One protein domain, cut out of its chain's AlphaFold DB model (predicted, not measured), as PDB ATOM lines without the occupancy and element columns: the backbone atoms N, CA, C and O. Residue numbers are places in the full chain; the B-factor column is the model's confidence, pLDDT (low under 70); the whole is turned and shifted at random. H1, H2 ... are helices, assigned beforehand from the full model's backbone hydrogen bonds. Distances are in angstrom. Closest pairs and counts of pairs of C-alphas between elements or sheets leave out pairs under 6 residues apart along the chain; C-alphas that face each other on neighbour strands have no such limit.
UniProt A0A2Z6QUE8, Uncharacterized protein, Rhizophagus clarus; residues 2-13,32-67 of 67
ATOM      1  N   LEU A   2      27.484 -40.545  15.378       90.69
ATOM      2  CA  LEU A   2      26.224 -39.828  15.700       90.69
ATOM      3  C   LEU A   2      25.614 -39.089  14.487       90.69
ATOM      4  O   LEU A   2      24.403 -39.119  14.302       90.69
ATOM      5  N   ASN A   3      26.442 -38.506  13.618       93.19
ATOM      6  CA  ASN A   3      25.973 -37.830  12.399       93.19
ATOM      7  C   ASN A   3      25.238 -38.779  11.440       93.19
ATOM      8  O   ASN A   3      24.150 -38.470  10.973       93.19
ATOM      9  N   GLU A   4      25.787 -39.972  11.218       94.75
ATOM     10  CA  GLU A   4      25.176 -41.007  10.375       94.75
ATOM     11  C   GLU A   4      23.845 -41.503  10.955       94.75
ATOM     12  O   GLU A   4      22.894 -41.771  10.221       94.75
ATOM     13  N   TRP A   5      23.749 -41.597  12.283       94.19
ATOM     14  CA  TRP A   5      22.487 -41.880  12.962       94.19
ATOM     15  C   TRP A   5      21.451 -40.782  12.691       94.19
ATOM     16  O   TRP A   5      20.335 -41.082  12.265       94.19
ATOM     17  N   ILE A   6      21.824 -39.515  12.889       94.62
ATOM     18  CA  ILE A   6      20.932 -38.369  12.672       94.62
ATOM     19  C   ILE A   6      20.446 -38.326  11.217       94.62
ATOM     20  O   ILE A   6      19.252 -38.128  10.978       94.62
ATOM     21  N   ASP A   7      21.336 -38.551  10.252       94.88
ATOM     22  CA  ASP A   7      20.992 -38.573   8.827       94.88
ATOM     23  C   ASP A   7      20.020 -39.715   8.494       94.88
ATOM     24  O   ASP A   7      19.037 -39.509   7.774       94.88
ATOM     25  N   ASN A   8      20.218 -40.895   9.087       94.25
ATOM     26  CA  ASN A   8      19.290 -42.017   8.951       94.25
ATOM     27  C   ASN A   8      17.911 -41.721   9.555       94.25
ATOM     28  O   ASN A   8      16.894 -42.008   8.929       94.25
ATOM     29  N   VAL A   9      17.836 -41.112  10.741       93.38
ATOM     30  CA  VAL A   9      16.539 -40.755  11.342       93.38
ATOM     31  C   VAL A   9      15.816 -39.701  10.494       93.38
ATOM     32  O   VAL A   9      14.605 -39.793  10.276       93.38
ATOM     33  N   LYS A  10      16.546 -38.728   9.938       92.81
ATOM     34  CA  LYS A  10      15.984 -37.703   9.044       92.81
ATOM     35  C   LYS A  10      15.447 -38.284   7.732       92.81
ATOM     36  O   LYS A  10      14.451 -37.762   7.219       92.81
ATOM     37  N   SER A  11      16.044 -39.361   7.222       94.06
ATOM     38  CA  SER A  11      15.654 -39.993   5.954       94.06
ATOM     39  C   SER A  11      14.381 -40.849   6.033       94.06
ATOM     40  O   SER A  11      13.834 -41.218   4.992       94.06
ATOM     41  N   LEU A  12      13.855 -41.121   7.237       92.06
ATOM     42  CA  LEU A  12      12.635 -41.917   7.423       92.06
ATOM     43  C   LEU A  12      11.443 -41.356   6.610       92.06
ATOM     44  O   LEU A  12      11.306 -40.146   6.461       92.06
ATOM     45  N   PRO A  13      10.529 -42.179   6.079       91.12
ATOM     46  CA  PRO A  13       9.388 -41.678   5.310       91.12
ATOM     47  C   PRO A  13       8.340 -40.994   6.207       91.12
ATOM     48  O   PRO A  13       7.921 -41.563   7.208       91.12
ATOM     49  N   ASN A  32      15.729 -33.186  19.410       94.56
ATOM     50  CA  ASN A  32      16.980 -32.433  19.437       94.56
ATOM     51  C   ASN A  32      18.199 -33.380  19.435       94.56
ATOM     52  O   ASN A  32      18.069 -34.590  19.641       94.56
ATOM     53  N   GLU A  33      19.388 -32.828  19.200       93.31
ATOM     54  CA  GLU A  33      20.619 -33.619  19.087       93.31
ATOM     55  C   GLU A  33      20.954 -34.393  20.371       93.31
ATOM     56  O   GLU A  33      21.352 -35.554  20.284       93.31
ATOM     57  N   ASP A  34      20.711 -33.817  21.551       95.44
ATOM     58  CA  ASP A  34      20.947 -34.491  22.836       95.44
ATOM     59  C   ASP A  34      20.068 -35.739  22.998       95.44
ATOM     60  O   ASP A  34      20.549 -36.811  23.369       95.44
ATOM     61  N   ASN A  35      18.784 -35.635  22.653       94.81
ATOM     62  CA  ASN A  35      17.852 -36.757  22.720       94.81
ATOM     63  C   ASN A  35      18.154 -37.809  21.643       94.81
ATOM     64  O   ASN A  35      18.028 -39.004  21.911       94.81
ATOM     65  N   GLN A  36      18.577 -37.390  20.444       95.00
ATOM     66  CA  GLN A  36      19.063 -38.305  19.402       95.00
ATOM     67  C   GLN A  36      20.303 -39.066  19.874       95.00
ATOM     68  O   GLN A  36      20.394 -40.275  19.682       95.00
ATOM     69  N   SER A  37      21.233 -38.366  20.528       95.12
ATOM     70  CA  SER A  37      22.446 -38.945  21.099       95.12
ATOM     71  C   SER A  37      22.122 -39.962  22.190       95.12
ATOM     72  O   SER A  37      22.622 -41.087  22.153       95.12
ATOM     73  N   PHE A  38      21.210 -39.622  23.107       96.00
ATOM     74  CA  PHE A  38      20.744 -40.541  24.143       96.00
ATOM     75  C   PHE A  38      20.079 -41.790  23.553       96.00
ATOM     76  O   PHE A  38      20.397 -42.907  23.956       96.00
ATOM     77  N   LEU A  39      19.180 -41.617  22.579       93.75
ATOM     78  CA  LEU A  39      18.497 -42.729  21.922       93.75
ATOM     79  C   LEU A  39      19.485 -43.644  21.188       93.75
ATOM     80  O   LEU A  39      19.406 -44.864  21.323       93.75
ATOM     81  N   HIS A  40      20.439 -43.062  20.462       94.69
ATOM     82  CA  HIS A  40      21.499 -43.806  19.790       94.69
ATOM     83  C   HIS A  40      22.352 -44.592  20.794       94.69
ATOM     84  O   HIS A  40      22.548 -45.792  20.619       94.69
ATOM     85  N   ALA A  41      22.790 -43.956  21.886       95.31
ATOM     86  CA  ALA A  41      23.559 -44.619  22.937       95.31
ATOM     87  C   ALA A  41      22.775 -45.767  23.588       95.31
ATOM     88  O   ALA A  41      23.318 -46.852  23.782       95.31
ATOM     89  N   PHE A  42      21.487 -45.561  23.870       93.25
ATOM     90  CA  PHE A  42      20.612 -46.601  24.405       93.25
ATOM     91  C   PHE A  42      20.519 -47.810  23.464       93.25
ATOM     92  O   PHE A  42      20.664 -48.950  23.904       93.25
ATOM     93  N   ILE A  43      20.333 -47.568  22.162       91.38
ATOM     94  CA  ILE A  43      20.281 -48.625  21.146       91.38
ATOM     95  C   ILE A  43      21.617 -49.374  21.067       91.38
ATOM     96  O   ILE A  43      21.607 -50.605  21.063       91.38
ATOM     97  N   CYS A  44      22.746 -48.659  21.049       92.75
ATOM     98  CA  CYS A  44      24.078 -49.271  21.062       92.75
ATOM     99  C   CYS A  44      24.263 -50.177  22.282       92.75
ATOM    100  O   CYS A  44      24.621 -51.338  22.121       92.75
ATOM    101  N   VAL A  45      23.911 -49.706  23.484       94.56
ATOM    102  CA  VAL A  45      23.996 -50.511  24.714       94.56
ATOM    103  C   VAL A  45      23.127 -51.770  24.624       94.56
ATOM    104  O   VAL A  45      23.565 -52.849  25.017       94.56
ATOM    105  N   CYS A  46      21.909 -51.676  24.083       91.88
ATOM    106  CA  CYS A  46      21.060 -52.850  23.863       91.88
ATOM    107  C   CYS A  46      21.702 -53.874  22.914       91.88
ATOM    108  O   CYS A  46      21.586 -55.077  23.158       91.88
ATOM    109  N   MET A  47      22.363 -53.413  21.847       89.25
ATOM    110  CA  MET A  47      23.073 -54.280  20.900       89.25
ATOM    111  C   MET A  47      24.309 -54.921  21.541       89.25
ATOM    112  O   MET A  47      24.468 -56.136  21.448       89.25
ATOM    113  N   ASP A  48      25.123 -54.136  22.247       93.31
ATOM    114  CA  ASP A  48      26.362 -54.589  22.893       93.31
ATOM    115  C   ASP A  48      26.094 -55.634  23.983       93.31
ATOM    116  O   ASP A  48      26.814 -56.623  24.110       93.31
ATOM    117  N   LEU A  49      25.015 -55.451  24.750       93.88
ATOM    118  CA  LEU A  49      24.580 -56.404  25.774       93.88
ATOM    119  C   LEU A  49      23.798 -57.594  25.199       93.88
ATOM    120  O   LEU A  49      23.370 -58.465  25.958       93.88
ATOM    121  N   ASN A  50      23.553 -57.615  23.883       88.50
ATOM    122  CA  ASN A  50      22.652 -58.550  23.205       88.50
ATOM    123  C   ASN A  50      21.253 -58.624  23.863       88.50
ATOM    124  O   ASN A  50      20.547 -59.634  23.796       88.50
ATOM    125  N   ASN A  51      20.849 -57.535  24.522       89.19
ATOM    126  CA  ASN A  51      19.607 -57.411  25.270       89.19
ATOM    127  C   ASN A  51      18.608 -56.581  24.462       89.19
ATOM    128  O   ASN A  51      18.292 -55.432  24.780       89.19
ATOM    129  N   ILE A  52      18.142 -57.179  23.368       85.38
ATOM    130  CA  ILE A  52      17.150 -56.573  22.487       85.38
ATOM    131  C   ILE A  52      15.753 -56.832  23.065       85.38
ATOM    132  O   ILE A  52      15.394 -58.005  23.241       85.38
ATOM    133  N   PRO A  53      14.930 -55.787  23.295       82.19
ATOM    134  CA  PRO A  53      13.562 -55.958  23.766       82.19
ATOM    135  C   PRO A  53      12.785 -56.936  22.879       82.19
ATOM    136  O   PRO A  53      12.764 -56.796  21.656       82.19
ATOM    137  N   ASP A  54      12.072 -57.894  23.475       81.00
ATOM    138  CA  ASP A  54      11.357 -58.930  22.709       81.00
ATOM    139  C   ASP A  54      10.321 -58.359  21.728       81.00
ATOM    140  O   ASP A  54      10.006 -58.971  20.706       81.00
ATOM    141  N   LYS A  55       9.817 -57.147  21.997       76.06
ATOM    142  CA  LYS A  55       8.937 -56.412  21.080       76.06
ATOM    143  C   LYS A  55       9.639 -56.020  19.771       76.06
ATOM    144  O   LYS A  55       8.992 -56.038  18.730       76.06
ATOM    145  N   TRP A  56      10.937 -55.707  19.795       75.94
ATOM    146  CA  TRP A  56      11.713 -55.370  18.593       75.94
ATOM    147  C   TRP A  56      11.970 -56.610  17.733       75.94
ATOM    148  O   TRP A  56      11.820 -56.549  16.516       75.94
ATOM    149  N   LYS A  57      12.243 -57.764  18.362       68.94
ATOM    150  CA  LYS A  57      12.404 -59.051  17.658       68.94
ATOM    151  C   LYS A  57      11.147 -59.438  16.869       68.94
ATOM    152  O   LYS A  57      11.245 -59.950  15.762       68.94
ATOM    153  N   LYS A  58       9.961 -59.158  17.423       64.50
ATOM    154  CA  LYS A  58       8.669 -59.411  16.760       64.50
ATOM    155  C   LYS A  58       8.354 -58.400  15.653       64.50
ATOM    156  O   LYS A  58       7.746 -58.775  14.657       64.50
ATOM    157  N   ALA A  59       8.782 -57.144  15.800       61.78
ATOM    158  CA  ALA A  59       8.570 -56.102  14.792       61.78
ATOM    159  C   ALA A  59       9.312 -56.382  13.470       61.78
ATOM    160  O   ALA A  59       8.865 -55.940  12.417       61.78
ATOM    161  N   MET A  60      10.397 -57.164  13.511       56.75
ATOM    162  CA  MET A  60      11.179 -57.548  12.332       56.75
ATOM    163  C   MET A  60      10.457 -58.558  11.410       56.75
ATOM    164  O   MET A  60      10.879 -58.745  10.274       56.75
ATOM    165  N   ILE A  61       9.360 -59.186  11.865       53.50
ATOM    166  CA  ILE A  61       8.631 -60.246  11.135       53.50
ATOM    167  C   ILE A  61       7.238 -59.784  10.677       53.50
ATOM    168  O   ILE A  61       6.292 -60.567  10.653       53.50
ATOM    169  N   TYR A  62       7.076 -58.518  10.295       49.81
ATOM    170  CA  TYR A  62       5.930 -58.141   9.464       49.81
ATOM    171  C   TYR A  62       6.365 -58.117   7.999       49.81
ATOM    172  O   TYR A  62       6.870 -57.092   7.538       49.81
ATOM    173  N   PRO A  63       6.179 -59.215   7.236       45.53
ATOM    174  CA  PRO A  63       6.134 -59.076   5.795       45.53
ATOM    175  C   PRO A  63       4.988 -58.113   5.485       45.53
ATOM    176  O   PRO A  63       3.872 -58.272   5.990       45.53
ATOM    177  N   SER A  64       5.265 -57.103   4.663       49.19
ATOM    178  CA  SER A  64       4.225 -56.421   3.904       49.19
ATOM    179  C   SER A  64       3.485 -57.508   3.134       49.19
ATOM    180  O   SER A  64       3.965 -57.994   2.111       49.19
ATOM    181  N   SER A  65       2.377 -57.975   3.703       44.88
ATOM    182  CA  SER A  65       1.467 -58.882   3.026       44.88
ATOM    183  C   SER A  65       1.056 -58.158   1.754       44.88
ATOM    184  O   SER A  65       0.630 -57.003   1.820       44.88
ATOM    185  N   LEU A  66       1.327 -58.805   0.625       43.97
ATOM    186  CA  LEU A  66       1.130 -58.284  -0.715       43.97
ATOM    187  C   LEU A  66      -0.258 -57.648  -0.865       43.97
ATOM    188  O   LEU A  66      -1.259 -58.258  -0.489       43.97
ATOM    189  N   THR A  67      -0.301 -56.447  -1.437       40.28
ATOM    190  CA  THR A  67      -1.411 -56.047  -2.313       40.28
ATOM    191  C   THR A  67      -1.167 -56.611  -3.697       40.28
ATOM    192  O   THR A  67       0.002 -56.496  -4.138       40.28
TER     193      THR A  67
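AT A GLANCE: This is residues 2 to 13 and 32 to 67 of the 67 residues of an uncharacterized protein of Rhizophagus clarus (UniProt A0A2Z6QUE8). This is an open, flat U with an empty middle: H1 and H2 meet as an L near their first residues, and the far arm is residues 53 to 67, which stick out with H3 and a tail that has no named element. The 48 printed residues include three named helices, H1, H2, H3 in order, and no named strand; the class is all helix. The whole is loose, with a radius of gyration of the C-alphas of 13.6 A and spans of 39 by 28 by 14 A.

HOW THE PARTS SIT: H1, residues 2 to 11, touches H2, residues 33 to 48, about perpendicular at 77 degrees. Their closest C-alphas are those of Leu 2 and Ser 37, 6.6 A apart, and H2 touches H1 with residues 33 to 40 alone. H3, residues 54 to 59, is apart from H1 and H2. In H1, H2 and H3 every O i to N i+4 pair is within hydrogen-bond range.

IN THESE COORDINATES: H1 begins at C-alpha 2 (26.224, -39.828, 15.700) and is 14.4 A long. H2 is 22.1 A long. H3 ends at C-alpha 59 (8.570, -56.102, 14.792).

THE WHOLE: Residues 14 to 31 are not printed; C-alphas 13 and 32 are 18.5 A apart. The link H2 to H3 is tight. Residues 57 to 67 have pLDDT under 70.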